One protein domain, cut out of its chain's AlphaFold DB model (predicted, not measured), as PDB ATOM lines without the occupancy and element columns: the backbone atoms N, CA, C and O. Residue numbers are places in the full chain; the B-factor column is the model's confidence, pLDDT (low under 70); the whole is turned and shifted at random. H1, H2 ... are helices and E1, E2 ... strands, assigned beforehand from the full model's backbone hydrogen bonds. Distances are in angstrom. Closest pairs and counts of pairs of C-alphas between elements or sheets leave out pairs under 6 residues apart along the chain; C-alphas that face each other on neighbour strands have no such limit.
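AT A GLANCE: This is residues 75 to 194 of the 247 residues of the protein "Hypothetical protein" of Cryptomonas curvata (UniProt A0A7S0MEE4). There is little regular structure: a strongly twisted wall of five short strands among long loops, with small helix H1 on one face near edge strand E2, and a tail that ends in H2, away from the sheet. The printed part has 120 residues, 38 of them in named elements, E1 E2 H1 E3 E4 E5 H2, class mixed. The mixed sheet runs E2 E1 E5 E3 E4; the whole printed part is compact, with a radius of gyration of the C-alphas of 14.1 A and spans of 43 by 30 by 29 A.

HOW THE PARTS SIT: Look first at the hairpin of E1, residues 86 to 91, and E2, residues 105 to 109: N 88 and O 107 are 2.8 A apart. Next, H1, residues 115 to 121, is on the sheet, height over the sheet 6.6 A; its closest C-alphas to E2 are Val 118 and Ala 109, 6.5 A. Then E3, residues 139 to 143, and E4, residues 151 to 155, form a hairpin, N 142 and O 152 at 2.7 A. E5, residues 169 to 173, is parallel to E1, at 22 degrees, N 89 and O 170 at 2.8 A, and antiparallel to E3, N 143 and O 171 at 3.0 A. E2, H1 and E3 make a split strand-helix-strand unit, two strands of one sheet with a helix between them along the chain and with E1 and E5 between them in the sheet; its crossover is right-handed. H2, residues 190 to 194, is not on the sheet; it has 0 of 1 O i to N i+4 pairs and 1 of 2 O i to N i+3 pairs within hydrogen-bond range, while H1 has every O i to N i+4 pair.

IN THESE COORDINATES: Find C-alpha 86 at (36.807, -3.888, -20.295); from there E1 runs 15.9 A. H2 ends at C-alpha 194, (13.388, -32.513, -21.630).

THE WHOLE: The C-alphas farthest apart, Gly 166 and Lys 194, are 45.6 A apart. The printed part has no cut; the links E1 to E2, H1 to E3, E4 to E5 and E5 to H2 are long. No printed residue is under 70 in pLDDT.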
ATOM      1  N   ARG A  75      27.019   5.711 -30.122       91.25
ATOM      2  CA  ARG A  75      26.993   4.761 -29.008       91.25
ATOM      3  C   ARG A  75      27.194   5.478 -27.682       91.25
ATOM      4  O   ARG A  75      28.197   6.157 -27.466       91.25
ATOM      5  N   ASP A  76      26.265   5.262 -26.758       91.62
ATOM      6  CA  ASP A  76      26.352   5.842 -25.423       91.62
ATOM      7  C   ASP A  76      27.478   5.158 -24.619       91.62
ATOM      8  O   ASP A  76      27.420   3.958 -24.327       91.62
ATOM      9  N   LYS A  77      28.506   5.929 -24.235       93.50
ATOM     10  CA  LYS A  77      29.636   5.493 -23.381       93.50
ATOM     11  C   LYS A  77      29.416   5.809 -21.890       93.50
ATOM     12  O   LYS A  77      30.359   6.044 -21.142       93.50
ATOM     13  N   ASN A  78      28.161   5.837 -21.439       92.56
ATOM     14  CA  ASN A  78      27.784   6.236 -20.075       92.56
ATOM     15  C   ASN A  78      27.951   5.101 -19.044       92.56
ATOM     16  O   ASN A  78      27.047   4.834 -18.254       92.56
ATOM     17  N   TYR A  79      29.099   4.422 -19.040       94.44
ATOM     18  CA  TYR A  79      29.420   3.358 -18.086       94.44
ATOM     19  C   TYR A  79      30.663   3.694 -17.255       94.44
ATOM     20  O   TYR A  79      31.513   4.488 -17.653       94.44
ATOM     21  N   LYS A  80      30.762   3.093 -16.065       96.00
ATOM     22  CA  LYS A  80      31.908   3.242 -15.158       96.00
ATOM     23  C   LYS A  80      32.598   1.890 -15.026       96.00
ATOM     24  O   LYS A  80      32.000   0.971 -14.477       96.00
ATOM     25  N   LEU A  81      33.825   1.786 -15.527       97.00
ATOM     26  CA  LEU A  81      34.652   0.583 -15.417       97.00
ATOM     27  C   LEU A  81      35.587   0.690 -14.215       97.00
ATOM     28  O   LEU A  81      36.113   1.774 -13.928       97.00
ATOM     29  N   ALA A  82      35.823  -0.425 -13.526       97.38
ATOM     30  CA  ALA A  82      36.914  -0.490 -12.566       97.38
ATOM     31  C   ALA A  82      38.269  -0.552 -13.294       97.38
ATOM     32  O   ALA A  82      38.373  -0.821 -14.492       97.38
ATOM     33  N   LYS A  83      39.351  -0.294 -12.554       97.12
ATOM     34  CA  LYS A  83      40.706  -0.332 -13.114       97.12
ATOM     35  C   LYS A  83      41.029  -1.743 -13.622       97.12
ATOM     36  O   LYS A  83      41.144  -2.667 -12.823       97.12
ATOM     37  N   GLY A  84      41.253  -1.864 -14.930       95.62
ATOM     38  CA  GLY A  84      41.598  -3.127 -15.590       95.62
ATOM     39  C   GLY A  84      40.402  -3.933 -16.103       95.62
ATOM     40  O   GLY A  84      40.606  -5.038 -16.591       95.62
ATOM     41  N   GLU A  85      39.181  -3.404 -16.008       97.69
ATOM     42  CA  GLU A  85      38.007  -3.973 -16.672       97.69
ATOM     43  C   GLU A  85      37.850  -3.422 -18.089       97.69
ATOM     44  O   GLU A  85      38.326  -2.335 -18.423       97.69
ATOM     45  N   VAL A  86      37.149  -4.191 -18.910       97.50
ATOM     46  CA  VAL A  86      36.807  -3.888 -20.295       97.50
ATOM     47  C   VAL A  86      35.290  -3.852 -20.416       97.50
ATOM     48  O   VAL A  86      34.596  -4.711 -19.868       97.50
ATOM     49  N   ALA A  87      34.768  -2.874 -21.154       97.81
ATOM     50  CA  ALA A  87      33.365  -2.871 -21.543       97.81
ATOM     51  C   ALA A  87      33.143  -3.839 -22.711       97.81
ATOM     52  O   ALA A  87      33.810  -3.752 -23.743       97.81
ATOM     53  N   VAL A  88      32.182  -4.742 -22.548       98.00
ATOM     54  CA  VAL A  88      31.686  -5.636 -23.592       98.00
ATOM     55  C   VAL A  88      30.270  -5.203 -23.946       98.00
ATOM     56  O   VAL A  88      29.373  -5.246 -23.103       98.00
ATOM     57  N   ARG A  89      30.061  -4.767 -25.186       97.50
ATOM     58  CA  ARG A  89      28.759  -4.332 -25.695       97.50
ATOM     59  C   ARG A  89      28.142  -5.433 -26.545       97.50
ATOM     60  O   ARG A  89      28.705  -5.823 -27.563       97.50
ATOM     61  N   PHE A  90      26.952  -5.874 -26.160       97.19
ATOM     62  CA  PHE A  90      26.135  -6.794 -26.937       97.19
ATOM     63  C   PHE A  90      25.110  -6.011 -27.755       97.19
ATOM     64  O   PHE A  90      24.170  -5.421 -27.210       97.19
ATOM     65  N   ILE A  91      25.302  -6.023 -29.069       96.00
ATOM     66  CA  ILE A  91      24.415  -5.426 -30.067       96.00
ATOM     67  C   ILE A  91      23.411  -6.489 -30.526       96.00
ATOM     68  O   ILE A  91      23.726  -7.680 -30.577       96.00
ATOM     69  N   ASN A  92      22.189  -6.058 -30.857       94.06
ATOM     70  CA  ASN A  92      21.119  -6.933 -31.352       94.06
ATOM     71  C   ASN A  92      20.817  -8.096 -30.385       94.06
ATOM     72  O   ASN A  92      20.603  -9.234 -30.795       94.06
ATOM     73  N   ALA A  93      20.804  -7.819 -29.079       93.50
ATOM     74  CA  ALA A  93      20.409  -8.811 -28.087       93.50
ATOM     75  C   ALA A  93      18.922  -9.216 -28.257       93.50
ATOM     76  O   ALA A  93      18.107  -8.391 -28.693       93.50
ATOM     77  N   PRO A  94      18.532 -10.454 -27.892       89.75
ATOM     78  CA  PRO A  94      17.145 -10.908 -27.987       89.75
ATOM     79  C   PRO A  94      16.149  -9.964 -27.309       89.75
ATOM     80  O   PRO A  94      16.337  -9.564 -26.160       89.75
ATOM     81  N   GLY A  95      15.084  -9.597 -28.027       87.88
ATOM     82  CA  GLY A  95      14.072  -8.646 -27.544       87.88
ATOM     83  C   GLY A  95      14.494  -7.171 -27.591       87.88
ATOM     84  O   GLY A  95      13.717  -6.306 -27.194       87.88
ATOM     85  N   ARG A  96      15.704  -6.871 -28.081       88.88
ATOM     86  CA  ARG A  96      16.254  -5.509 -28.215       88.88
ATOM     87  C   ARG A  96      16.725  -5.200 -29.639       88.88
ATOM     88  O   ARG A  96      17.444  -4.233 -29.845       88.88
ATOM     89  N   ALA A  97      16.337  -6.010 -30.620       86.56
ATOM     90  CA  ALA A  97      16.658  -5.780 -32.024       86.56
ATOM     91  C   ALA A  97      15.571  -4.942 -32.730       86.56
ATOM     92  O   ALA A  97      14.389  -5.129 -32.428       86.56
ATOM     93  N   PRO A  98      15.934  -4.071 -33.691       87.12
ATOM     94  CA  PRO A  98      17.298  -3.726 -34.101       87.12
ATOM     95  C   PRO A  98      18.008  -2.835 -33.069       87.12
ATOM     96  O   PRO A  98      17.373  -2.115 -32.292       87.12
ATOM     97  N   SER A  99      19.339  -2.875 -33.057       86.62
ATOM     98  CA  SER A  99      20.120  -1.950 -32.237       86.62
ATOM     99  C   SER A  99      19.947  -0.505 -32.708       86.62
ATOM    100  O   SER A  99      20.014  -0.190 -33.894       86.62
ATOM    101  N   THR A 100      19.745   0.379 -31.741       85.69
ATOM    102  CA  THR A 100      19.693   1.838 -31.896       85.69
ATOM    103  C   THR A 100      20.909   2.516 -31.256       85.69
ATOM    104  O   THR A 100      20.929   3.737 -31.131       85.69
ATOM    105  N   GLY A 101      21.892   1.742 -30.775       85.31
ATOM    106  CA  GLY A 101      23.036   2.227 -29.989       85.31
ATOM    107  C   GLY A 101      22.726   2.519 -28.512       85.31
ATOM    108  O   GLY A 101      23.625   2.479 -27.671       85.31
ATOM    109  N   LYS A 102      21.450   2.778 -28.175       87.62
ATOM    110  CA  LYS A 102      20.989   3.101 -26.806       87.62
ATOM    111  C   LYS A 102      20.369   1.925 -26.059       87.62
ATOM    112  O   LYS A 102      20.322   1.911 -24.834       87.62
ATOM    113  N   ASN A 103      19.837   0.961 -26.800       90.81
ATOM    114  CA  ASN A 103      19.187  -0.237 -26.268       90.81
ATOM    115  C   ASN A 103      20.152  -1.418 -26.092       90.81
ATOM    116  O   ASN A 103      19.712  -2.476 -25.638       90.81
ATOM    117  N   ASP A 104      21.429  -1.241 -26.427       95.06
ATOM    118  CA  ASP A 104      22.456  -2.267 -26.283       95.06
ATOM    119  C   ASP A 104      22.718  -2.593 -24.812       95.06
ATOM    120  O   ASP A 104      22.575  -1.756 -23.917       95.06
ATOM    121  N   VAL A 105      23.121  -3.834 -24.564       96.12
ATOM    122  CA  VAL A 105      23.476  -4.290 -23.220       96.12
ATOM    123  C   VAL A 105      24.984  -4.199 -23.075       96.12
ATOM    124  O   VAL A 105      25.721  -4.742 -23.894       96.12
ATOM    125  N   ILE A 106      25.443  -3.516 -22.030       97.19
ATOM    126  CA  ILE A 106      26.865  -3.330 -21.747       97.19
ATOM    127  C   ILE A 106      27.193  -4.089 -20.466       97.19
ATOM    128  O   ILE A 106      26.538  -3.892 -19.441       97.19
ATOM    129  N   ALA A 107      28.204  -4.945 -20.533       97.81
ATOM    130  CA  ALA A 107      28.747  -5.687 -19.407       97.81
ATOM    131  C   ALA A 107      30.172  -5.206 -19.111       97.81
ATOM    132  O   ALA A 107      30.939  -4.939 -20.033       97.81
ATOM    133  N   ALA A 108      30.538  -5.115 -17.834       98.12
ATOM    134  CA  ALA A 108      31.933  -4.975 -17.432       98.12
ATOM    135  C   ALA A 108      32.525  -6.375 -17.244       98.12
ATOM    136  O   ALA A 108      31.931  -7.201 -16.551       98.12
ATOM    137  N   ALA A 109      33.667  -6.645 -17.870       98.31
ATOM    138  CA  ALA A 109      34.337  -7.939 -17.807       98.31
ATOM    139  C   ALA A 109      35.840  -7.768 -17.621       98.31
ATOM    140  O   ALA A 109      36.423  -6.754 -18.018       98.31
ATOM    141  N   LYS A 110      36.495  -8.775 -17.042       98.12
ATOM    142  CA  LYS A 110      37.961  -8.789 -16.987       98.12
ATOM    143  C   LYS A 110      38.522  -9.352 -18.295       98.12
ATOM    144  O   LYS A 110      37.982 -10.329 -18.818       98.12
ATOM    145  N   PRO A 111      39.630  -8.795 -18.813       98.00
ATOM    146  CA  PRO A 111      40.356  -9.412 -19.915       98.00
ATOM    147  C   PRO A 111      40.667 -10.881 -19.607       98.00
ATOM    148  O   PRO A 111      41.126 -11.205 -18.510       98.00
ATOM    149  N   GLY A 112      40.422 -11.767 -20.569       97.88
ATOM    150  CA  GLY A 112      40.621 -13.209 -20.402       97.88
ATOM    151  C   GLY A 112      39.411 -13.985 -19.867       97.88
ATOM    152  O   GLY A 112      39.465 -15.212 -19.845       97.88
ATOM    153  N   GLU A 113      38.316 -13.331 -19.466       98.19
ATOM    154  CA  GLU A 113      37.063 -14.030 -19.138       98.19
ATOM    155  C   GLU A 113      36.399 -14.600 -20.396       98.19
ATOM    156  O   GLU A 113      36.534 -14.058 -21.492       98.19
ATOM    157  N   VAL A 114      35.669 -15.710 -20.258       97.69
ATOM    158  CA  VAL A 114      34.964 -16.324 -21.391       97.69
ATOM    159  C   VAL A 114      33.727 -15.495 -21.726       97.69
ATOM    160  O   VAL A 114      32.872 -15.278 -20.864       97.69
ATOM    161  N   LEU A 115      33.590 -15.092 -22.991       97.75
ATOM    162  CA  LEU A 115      32.529 -14.186 -23.442       97.75
ATOM    163  C   LEU A 115      31.113 -14.698 -23.120       97.75
ATOM    164  O   LEU A 115      30.232 -13.908 -22.786       97.75
ATOM    165  N   ILE A 116      30.891 -16.015 -23.172       97.12
ATOM    166  CA  ILE A 116      29.584 -16.599 -22.840       97.12
ATOM    167  C   ILE A 116      29.189 -16.382 -21.374       97.12
ATOM    168  O   ILE A 116      28.041 -16.050 -21.100       97.12
ATOM    169  N   ALA A 117      30.145 -16.482 -20.444       97.44
ATOM    170  CA  ALA A 117      29.889 -16.261 -19.023       97.44
ATOM    171  C   ALA A 117      29.576 -14.784 -18.740       97.44
ATOM    172  O   ALA A 117      28.722 -14.467 -17.912       97.44
ATOM    173  N   VAL A 118      30.222 -13.878 -19.481       98.12
ATOM    174  CA  VAL A 118      29.931 -12.440 -19.434       98.12
ATOM    175  C   VAL A 118      28.510 -12.162 -19.931       98.12
ATOM    176  O   VAL A 118      27.776 -11.424 -19.277       98.12
ATOM    177  N   ALA A 119      28.082 -12.790 -21.031       97.50
ATOM    178  CA  ALA A 119      26.715 -12.658 -21.540       97.50
ATOM    179  C   ALA A 119      25.667 -13.172 -20.534       97.50
ATOM    180  O   ALA A 119      24.670 -12.493 -20.276       97.50
ATOM    181  N   ASP A 120      25.928 -14.317 -19.898       96.88
ATOM    182  CA  ASP A 120      25.044 -14.882 -18.874       96.88
ATOM    183  C   ASP A 120      24.883 -13.941 -17.671       96.88
ATOM    184  O   ASP A 120      23.781 -13.804 -17.136       96.88
ATOM    185  N   SER A 121      25.955 -13.244 -17.272       97.69
ATOM    186  CA  SER A 121      25.934 -12.307 -16.138       97.69
ATOM    187  C   SER A 121      24.974 -11.127 -16.339       97.69
ATOM    188  O   SER A 121      24.434 -10.595 -15.369       97.69
ATOM    189  N   VAL A 122      24.712 -10.755 -17.598       97.12
ATOM    190  CA  VAL A 122      23.772  -9.691 -17.983       97.12
ATOM    191  C   VAL A 122      22.427 -10.224 -18.488       97.12
ATOM    192  O   VAL A 122      21.606  -9.460 -18.996       97.12
ATOM    193  N   GLY A 123      22.179 -11.530 -18.341       95.88
ATOM    194  CA  GLY A 123      20.924 -12.172 -18.734       95.88
ATOM    195  C   GLY A 123      20.761 -12.374 -20.243       95.88
ATOM    196  O   GLY A 123      19.640 -12.561 -20.718       95.88
ATOM    197  N   ILE A 124      21.852 -12.334 -21.011       95.88
ATOM    198  CA  ILE A 124      21.838 -12.657 -22.438       95.88
ATOM    199  C   ILE A 124      22.149 -14.137 -22.607       95.88
ATOM    200  O   ILE A 124      23.279 -14.581 -22.422       95.88
ATOM    201  N   HIS A 125      21.144 -14.898 -23.029       93.94
ATOM    202  CA  HIS A 125      21.311 -16.319 -23.294       93.94
ATOM    203  C   HIS A 125      21.846 -16.557 -24.713       93.94
ATOM    204  O   HIS A 125      21.108 -16.513 -25.697       93.94
ATOM    205  N   ILE A 126      23.130 -16.889 -24.811       95.19
ATOM    206  CA  ILE A 126      23.770 -17.364 -26.046       95.19
ATOM    207  C   ILE A 126      23.572 -18.894 -26.128       95.19
ATOM    208  O   ILE A 126      23.940 -19.584 -25.177       95.19
ATOM    209  N   PRO A 127      22.993 -19.462 -27.208       93.25
ATOM    210  CA  PRO A 127      22.756 -20.900 -27.351       93.25
ATOM    211  C   PRO A 127      24.026 -21.724 -27.148       93.25
ATOM    212  O   PRO A 127      25.092 -21.443 -27.720       93.25
ATOM    213  N   ARG A 128      23.895 -22.777 -26.335       89.31
ATOM    214  CA  ARG A 128      25.003 -23.634 -25.911       89.31
ATOM    215  C   ARG A 128      24.869 -24.992 -26.586       89.31
ATOM    216  O   ARG A 128      23.921 -25.727 -26.360       89.31
ATOM    217  N   GLY A 129      25.851 -25.332 -27.415       88.50
ATOM    218  CA  GLY A 129      25.959 -26.667 -28.005       88.50
ATOM    219  C   GLY A 129      27.065 -27.472 -27.338       88.50
ATOM    220  O   GLY A 129      26.878 -28.091 -26.300       88.50
ATOM    221  N   CYS A 130      28.249 -27.453 -27.944       91.75
ATOM    222  CA  CYS A 130      29.383 -28.273 -27.519       91.75
ATOM    223  C   CYS A 130      30.318 -27.612 -26.493       91.75
ATOM    224  O   CYS A 130      31.188 -28.295 -25.972       91.75
ATOM    225  N   MET A 131      30.226 -26.292 -26.279       92.38
ATOM    226  CA  MET A 131      31.185 -25.473 -25.504       92.38
ATOM    227  C   MET A 131      32.665 -25.552 -25.946       92.38
ATOM    228  O   MET A 131      33.521 -24.918 -25.349       92.38
ATOM    229  N   THR A 132      32.973 -26.276 -27.023       93.81
ATOM    230  CA  THR A 132      34.318 -26.392 -27.616       93.81
ATOM    231  C   THR A 132      34.513 -25.543 -28.878       93.81
ATOM    232  O   THR A 132      35.557 -25.612 -29.513       93.81
ATOM    233  N   GLY A 133      33.487 -24.800 -29.308       92.06
ATOM    234  CA  GLY A 133      33.496 -24.010 -30.549       92.06
ATOM    235  C   GLY A 133      33.179 -24.792 -31.835       92.06
ATOM    236  O   GLY A 133      32.943 -24.176 -32.873       92.06
ATOM    237  N   LEU A 134      33.090 -26.126 -31.777       93.00
ATOM    238  CA  LEU A 134      32.897 -26.991 -32.951       93.00
ATOM    239  C   LEU A 134      31.498 -26.907 -33.580       93.00
ATOM    240  O   LEU A 134      31.367 -26.917 -34.797       93.00
ATOM    241  N   CYS A 135      30.442 -26.823 -32.767       93.31
ATOM    242  CA  CYS A 135      29.061 -26.875 -33.262       93.31
ATOM    243  C   CYS A 135      28.601 -25.596 -33.977       93.31
ATOM    244  O   CYS A 135      27.600 -25.622 -34.682       93.31
ATOM    245  N   GLY A 136      29.273 -24.464 -33.748       92.19
ATOM    246  CA  GLY A 136      28.863 -23.173 -34.296       92.19
ATOM    247  C   GLY A 136      27.523 -22.620 -33.789       92.19
ATOM    248  O   GLY A 136      27.053 -21.622 -34.324       92.19
ATOM    249  N   ALA A 137      26.910 -23.195 -32.751       92.56
ATOM    250  CA  ALA A 137      25.672 -22.644 -32.187       92.56
ATOM    251  C   ALA A 137      25.880 -21.221 -31.631       92.56
ATOM    252  O   ALA A 137      25.065 -20.335 -31.850       92.56
ATOM    253  N   CYS A 138      27.026 -20.977 -30.991       95.19
ATOM    254  CA  CYS A 138      27.387 -19.699 -30.379       95.19
ATOM    255  C   CYS A 138      28.107 -18.726 -31.336       95.19
ATOM    256  O   CYS A 138      29.005 -17.994 -30.918       95.19
ATOM    257  N   THR A 139      27.783 -18.763 -32.630       96.19
ATOM    258  CA  THR A 139      28.419 -17.867 -33.612       96.19
ATOM    259  C   THR A 139      27.866 -16.467 -33.484       96.19
ATOM    260  O   THR A 139      26.655 -16.276 -33.581       96.19
ATOM    261  N   CYS A 140      28.759 -15.501 -33.352       96.19
ATOM    262  CA  CYS A 140      28.436 -14.086 -33.384       96.19
ATOM    263  C   CYS A 140      29.508 -13.342 -34.174       96.19
ATOM    264  O   CYS A 140      30.612 -13.855 -34.387       96.19
ATOM    265  N   ASP A 141      29.162 -12.150 -34.632       95.81
ATOM    266  CA  ASP A 141      30.106 -11.267 -35.302       95.81
ATOM    267  C   ASP A 141      30.663 -10.280 -34.272       95.81
ATOM    268  O   ASP A 141      29.996  -9.929 -33.301       95.81
ATOM    269  N   MET A 142      31.906  -9.865 -34.443       96.12
ATOM    270  CA  MET A 142      32.603  -8.931 -33.570       96.12
ATOM    271  C   MET A 142      33.149  -7.788 -34.392       96.12
ATOM    272  O   MET A 142      33.649  -7.993 -35.500       96.12
ATOM    273  N   GLU A 143      33.047  -6.589 -33.839       94.25
ATOM    274  CA  GLU A 143      33.697  -5.423 -34.409       94.25
ATOM    275  C   GLU A 143      35.169  -5.436 -34.039       94.25
ATOM    276  O   GLU A 143      35.520  -5.422 -32.860       94.25
ATOM    277  N   ASP A 144      36.021  -5.457 -35.054       91.62
ATOM    278  CA  ASP A 144      37.459  -5.316 -34.879       91.62
ATOM    279  C   ASP A 144      37.987  -4.338 -35.920       91.62
ATOM    280  O   ASP A 144      38.061  -4.666 -37.103       91.62
ATOM    281  N   LEU A 145      38.351  -3.137 -35.469       89.75
ATOM    282  CA  LEU A 145      38.888  -2.075 -36.322       89.75
ATOM    283  C   LEU A 145      40.256  -2.430 -36.928       89.75
ATOM    284  O   LEU A 145      40.680  -1.788 -37.887       89.75
ATOM    285  N   SER A 146      40.947  -3.439 -36.387       89.38
ATOM    286  CA  SER A 146      42.217  -3.927 -36.929       89.38
ATOM    287  C   SER A 146      42.018  -4.784 -38.187       89.38
ATOM    288  O   SER A 146      42.892  -4.848 -39.055       89.38
ATOM    289  N   PHE A 147      40.859  -5.438 -38.323       86.56
ATOM    290  CA  PHE A 147      40.602  -6.390 -39.400       86.56
ATOM    291  C   PHE A 147      40.050  -5.699 -40.663       86.56
ATOM    292  O   PHE A 147      39.142  -4.868 -40.567       86.56
ATOM    293  N   PRO A 148      40.511  -6.055 -41.882       86.25
ATOM    294  CA  PRO A 148      39.961  -5.502 -43.118       86.25
ATOM    295  C   PRO A 148      38.470  -5.845 -43.249       86.25
ATOM    296  O   PRO A 148      38.091  -7.002 -43.412       86.25
ATOM    297  N   GLY A 149      37.617  -4.820 -43.180       86.12
ATOM    298  CA  GLY A 149      36.158  -4.967 -43.192       86.12
ATOM    299  C   GLY A 149      35.486  -4.808 -41.825       86.12
ATOM    300  O   GLY A 149      34.267  -4.956 -41.749       86.12
ATOM    301  N   ASN A 150      36.248  -4.485 -40.772       89.31
ATOM    302  CA  ASN A 150      35.781  -4.153 -39.417       89.31
ATOM    303  C   ASN A 150      34.899  -5.225 -38.748       89.31
ATOM    304  O   ASN A 150      34.177  -4.935 -37.794       89.31
ATOM    305  N   ARG A 151      34.902  -6.455 -39.274       90.62
ATOM    306  CA  ARG A 151      34.011  -7.545 -38.865       90.62
ATOM    307  C   ARG A 151      34.777  -8.856 -38.811       90.62
ATOM    308  O   ARG A 151      35.285  -9.324 -39.829       90.62
ATOM    309  N   GLY A 152      34.805  -9.467 -37.636       93.62
ATOM    310  CA  GLY A 152      35.299 -10.821 -37.412       93.62
ATOM    311  C   GLY A 152      34.160 -11.760 -37.030       93.62
ATOM    312  O   GLY A 152      33.257 -11.376 -36.298       93.62
ATOM    313  N   ILE A 153      34.201 -13.006 -37.493       95.00
ATOM    314  CA  ILE A 153      33.296 -14.054 -37.005       95.00
ATOM    315  C   ILE A 153      33.987 -14.750 -35.839       95.00
ATOM    316  O   ILE A 153      35.114 -15.228 -35.988       95.00
ATOM    317  N   LEU A 154      33.309 -14.862 -34.699       96.38
ATOM    318  CA  LEU A 154      33.837 -15.563 -33.532       96.38
ATOM    319  C   LEU A 154      32.851 -16.594 -32.977       96.38
ATOM    320  O   LEU A 154      31.672 -16.646 -33.336       96.38
ATOM    321  N   ARG A 155      33.360 -17.454 -32.092       97.25
ATOM    322  CA  ARG A 155      32.566 -18.440 -31.351       97.25
ATOM    323  C   ARG A 155      32.575 -18.051 -29.875       97.25
ATOM    324  O   ARG A 155      33.583 -18.239 -29.195       97.25
ATOM    325  N   ALA A 156      31.450 -17.562 -29.358       97.19
ATOM    326  CA  ALA A 156      31.404 -16.953 -28.026       97.19
ATOM    327  C   ALA A 156      31.824 -17.895 -26.880       97.19
ATOM    328  O   ALA A 156      32.310 -17.434 -25.854       97.19
ATOM    329  N   CYS A 157      31.669 -19.215 -27.043       96.81
ATOM    330  CA  CYS A 157      32.076 -20.183 -26.016       96.81
ATOM    331  C   CYS A 157      33.594 -20.392 -25.895       96.81
ATOM    332  O   CYS A 157      34.045 -20.861 -24.856       96.81
ATOM    333  N   SER A 158      34.373 -20.069 -26.931       96.56
ATOM    334  CA  SER A 158      35.833 -20.251 -26.942       96.56
ATOM    335  C   SER A 158      36.600 -18.933 -26.988       96.56
ATOM    336  O   SER A 158      37.815 -18.931 -26.816       96.56
ATOM    337  N   THR A 159      35.918 -17.819 -27.255       97.38
ATOM    338  CA  THR A 159      36.550 -16.503 -27.297       97.38
ATOM    339  C   THR A 159      36.628 -15.900 -25.902       97.38
ATOM    340  O   THR A 159      35.639 -15.839 -25.166       97.38
ATOM    341  N   LEU A 160      37.829 -15.448 -25.558       98.12
ATOM    342  CA  LEU A 160      38.089 -14.688 -24.348       98.12
ATOM    343  C   LEU A 160      37.872 -13.200 -24.620       98.12
ATOM    344  O   LEU A 160      38.087 -12.734 -25.738       98.12
ATOM    345  N   VAL A 161      37.466 -12.457 -23.597       98.06
ATOM    346  CA  VAL A 161      37.326 -11.005 -23.685       98.06
ATOM    347  C   VAL A 161      38.701 -10.381 -23.895       98.06
ATOM    348  O   VAL A 161      39.604 -10.529 -23.068       98.06
ATOM    349  N   SER A 162      38.846  -9.669 -25.007       95.94
ATOM    350  CA  SER A 162      40.044  -8.922 -25.376       95.94
ATOM    351  C   SER A 162      39.646  -7.706 -26.199       95.94
ATOM    352  O   SER A 162      38.715  -7.783 -26.998       95.94
ATOM    353  N   VAL A 163      40.367  -6.601 -26.030       95.25
ATOM    354  CA  VAL A 163      40.161  -5.381 -26.819       95.25
ATOM    355  C   VAL A 163      41.243  -5.313 -27.888       95.25
ATOM    356  O   VAL A 163      42.422  -5.478 -27.573       95.25
ATOM    357  N   GLY A 164      40.832  -5.113 -29.141       89.50
ATOM    358  CA  GLY A 164      41.747  -4.892 -30.258       89.50
ATOM    359  C   GLY A 164      42.441  -3.530 -30.171       89.50
ATOM    360  O   GLY A 164      41.983  -2.618 -29.479       89.50
ATOM    361  N   GLU A 165      43.551  -3.373 -30.887       89.62
ATOM    362  CA  GLU A 165      44.275  -2.101 -30.934       89.62
ATOM    363  C   GLU A 165      43.378  -0.985 -31.500       89.62
ATOM    364  O   GLU A 165      42.750  -1.140 -32.546       89.62
ATOM    365  N   GLY A 166      43.291   0.146 -30.795       88.81
ATOM    366  CA  GLY A 166      42.489   1.300 -31.221       88.81
ATOM    367  C   GLY A 166      40.989   1.218 -30.914       88.81
ATOM    368  O   GLY A 166      40.257   2.134 -31.284       88.81
ATOM    369  N   SER A 167      40.527   0.170 -30.227       92.56
ATOM    370  CA  SER A 167      39.156   0.081 -29.708       92.56
ATOM    371  C   SER A 167      39.132   0.339 -28.196       92.56
ATOM    372  O   SER A 167      40.061  -0.043 -27.493       92.56
ATOM    373  N   ASP A 168      38.076   0.980 -27.683       93.69
ATOM    374  CA  ASP A 168      37.892   1.204 -26.233       93.69
ATOM    375  C   ASP A 168      37.066   0.086 -25.565       93.69
ATOM    376  O   ASP A 168      37.159  -0.147 -24.361       93.69
ATOM    377  N   GLU A 169      36.216  -0.583 -26.346       95.75
ATOM    378  CA  GLU A 169      35.262  -1.601 -25.905       95.75
ATOM    379  C   GLU A 169      35.229  -2.765 -26.902       95.75
ATOM    380  O   GLU A 169      35.517  -2.592 -28.086       95.75
ATOM    381  N   MET A 170      34.876  -3.958 -26.423       96.81
ATOM    382  CA  MET A 170      34.651  -5.131 -27.266       96.81
ATOM    383  C   MET A 170      33.182  -5.159 -27.684       96.81
ATOM    384  O   MET A 170      32.297  -5.220 -26.831       96.81
ATOM    385  N   VAL A 171      32.904  -5.126 -28.985       96.56
ATOM    386  CA  VAL A 171      31.533  -5.052 -29.503       96.56
ATOM    387  C   VAL A 171      31.177  -6.353 -30.203       96.56
ATOM    388  O   VAL A 171      31.863  -6.777 -31.132       96.56
ATOM    389  N   VAL A 172      30.100  -6.987 -29.748       97.19
ATOM    390  CA  VAL A 172      29.647  -8.297 -30.217       97.19
ATOM    391  C   VAL A 172      28.216  -8.187 -30.723       97.19
ATOM    392  O   VAL A 172      27.310  -7.799 -29.988       97.19
ATOM    393  N   ASP A 173      28.009  -8.559 -31.976       96.00
ATOM    394  CA  ASP A 173      26.716  -8.590 -32.644       96.00
ATOM    395  C   ASP A 173      26.100  -9.994 -32.584       96.00
ATOM    396  O   ASP A 173      26.640 -10.974 -33.109       96.00
ATOM    397  N   LEU A 174      24.931 -10.081 -31.948       95.75
ATOM    398  CA  LEU A 174      24.182 -11.321 -31.749       95.75
ATOM    399  C   LEU A 174      23.125 -11.573 -32.834       95.75
ATOM    400  O   LEU A 174      22.298 -12.473 -32.671       95.75
ATOM    401  N   HIS A 175      23.139 -10.839 -33.954       92.50
ATOM    402  CA  HIS A 175      22.080 -10.931 -34.967       92.50
ATOM    403  C   HIS A 175      21.815 -12.359 -35.470       92.50
ATOM    404  O   HIS A 175      20.668 -12.725 -35.720       92.50
ATOM    405  N   ARG A 176      22.848 -13.207 -35.579       91.00
ATOM    406  CA  ARG A 176      22.717 -14.597 -36.066       91.00
ATOM    407  C   ARG A 176      21.796 -15.453 -35.192       91.00
ATOM    408  O   ARG A 176      21.215 -16.438 -35.665       91.00
ATOM    409  N   MET A 177      21.667 -15.064 -33.927       89.69
ATOM    410  CA  MET A 177      20.881 -15.742 -32.897       89.69
ATOM    411  C   MET A 177      19.412 -15.323 -32.906       89.69
ATOM    412  O   MET A 177      18.578 -15.975 -32.276       89.69
ATOM    413  N   LEU A 178      19.085 -14.252 -33.626       89.88
ATOM    414  CA  LEU A 178      17.735 -13.728 -33.727       89.88
ATOM    415  C   LEU A 178      16.974 -14.407 -34.859       89.88
ATOM    416  O   LEU A 178      17.501 -14.609 -35.953       89.88
ATOM    417  N   GLY A 179      15.717 -14.762 -34.598       86.94
ATOM    418  CA  GLY A 179      14.762 -15.123 -35.642       86.94
ATOM    419  C   GLY A 179      14.248 -13.886 -36.383       86.94
ATOM    420  O   GLY A 179      14.526 -12.753 -35.990       86.94
ATOM    421  N   ARG A 180      13.421 -14.089 -37.417       82.12
ATOM    422  CA  ARG A 180      12.825 -12.994 -38.215       82.12
ATOM    423  C   ARG A 180      12.045 -11.971 -37.382       82.12
ATOM    424  O   ARG A 180      11.955 -10.811 -37.754       82.12
ATOM    425  N   SER A 181      11.489 -12.392 -36.247       82.12
ATOM    426  CA  SER A 181      10.746 -11.525 -35.328       82.12
ATOM    427  C   SER A 181      11.631 -10.714 -34.372       82.12
ATOM    428  O   SER A 181      11.096  -9.995 -33.533       82.12
ATOM    429  N   GLY A 182      12.961 -10.870 -34.415       82.31
ATOM    430  CA  GLY A 182      13.872 -10.308 -33.407       82.31
ATOM    431  C   GLY A 182      13.814 -11.022 -32.047       82.31
ATOM    432  O   GLY A 182      14.513 -10.638 -31.106       82.31
ATOM    433  N   ALA A 183      12.999 -12.075 -31.927       85.00
ATOM    434  CA  ALA A 183      13.025 -12.979 -30.785       85.00
ATOM    435  C   ALA A 183      14.232 -13.925 -30.878       85.00
ATOM    436  O   ALA A 183      14.698 -14.241 -31.977       85.00
ATOM    437  N   ALA A 184      14.717 -14.408 -29.731       86.62
ATOM    438  CA  ALA A 184      15.718 -15.472 -29.709       86.62
ATOM    439  C   ALA A 184      15.204 -16.681 -30.502       86.62
ATOM    440  O   ALA A 184      14.062 -17.115 -30.307       86.62
ATOM    441  N   LYS A 185      16.042 -17.239 -31.384       85.50
ATOM    442  CA  LYS A 185      15.749 -18.553 -31.962       85.50
ATOM    443  C   LYS A 185      15.627 -19.565 -30.815       85.50
ATOM    444  O   LYS A 185      16.428 -19.501 -29.879       85.50
ATOM    445  N   PRO A 186      14.652 -20.488 -30.865       82.12
ATOM    446  CA  PRO A 186      14.603 -21.574 -29.897       82.12
ATOM    447  C   PRO A 186      15.927 -22.334 -29.964       82.12
ATOM    448  O   PRO A 186      16.399 -22.647 -31.061       82.12
ATOM    449  N   ASP A 187      16.539 -22.601 -28.809       79.06
ATOM    450  CA  ASP A 187      17.799 -23.337 -28.771       79.06
ATOM    451  C   ASP A 187      17.574 -24.710 -29.438       79.06
ATOM    452  O   ASP A 187      16.685 -25.459 -29.014       79.06
ATOM    453  N   PRO A 188      18.326 -25.074 -30.495       74.88
ATOM    454  CA  PRO A 188      18.192 -26.388 -31.122       74.88
ATOM    455  C   PRO A 188      18.441 -27.537 -30.133       74.88
ATOM    456  O   PRO A 188      17.964 -28.656 -30.356       74.88
ATOM    457  N   MET A 189      19.160 -27.263 -29.041       75.94
ATOM    458  CA  MET A 189      19.416 -28.195 -27.951       75.94
ATOM    459  C   MET A 189      18.326 -28.201 -26.876       75.94
ATOM    460  O   MET A 189      18.250 -29.186 -26.145       75.94
ATOM    461  N   ALA A 190      17.409 -27.224 -26.837       80.50
ATOM    462  CA  ALA A 190      16.279 -27.227 -25.895       80.50
ATOM    463  C   ALA A 190      15.398 -28.480 -26.044       80.50
ATOM    464  O   ALA A 190      14.769 -28.939 -25.093       80.50
ATOM    465  N   ARG A 191      15.397 -29.116 -27.227       78.50
ATOM    466  CA  ARG A 191      14.721 -30.411 -27.431       78.50
ATOM    467  C   ARG A 191      15.279 -31.539 -26.553       78.50
ATOM    468  O   ARG A 191      14.601 -32.546 -26.373       78.50
ATOM    469  N   PHE A 192      16.517 -31.403 -26.081       79.94
ATOM    470  CA  PHE A 192      17.192 -32.372 -25.225       79.94
ATOM    471  C   PHE A 192      17.122 -32.012 -23.742       79.94
ATOM    472  O   PHE A 192      17.348 -32.892 -22.924       79.94
ATOM    473  N   GLU A 193      16.763 -30.782 -23.369       80.00
ATOM    474  CA  GLU A 193      16.584 -30.422 -21.950       80.00
ATOM    475  C   GLU A 193      15.492 -31.271 -21.296       80.00
ATOM    476  O   GLU A 193      15.622 -31.700 -20.156       80.00
ATOM    477  N   LYS A 194      14.458 -31.615 -22.068       81.56
ATOM    478  CA  LYS A 194      13.388 -32.513 -21.630       81.56
ATOM    479  C   LYS A 194      13.737 -33.993 -21.757       81.56
ATOM    480  O   LYS A 194      12.891 -34.828 -21.477       81.56
TER     481      LYS A 194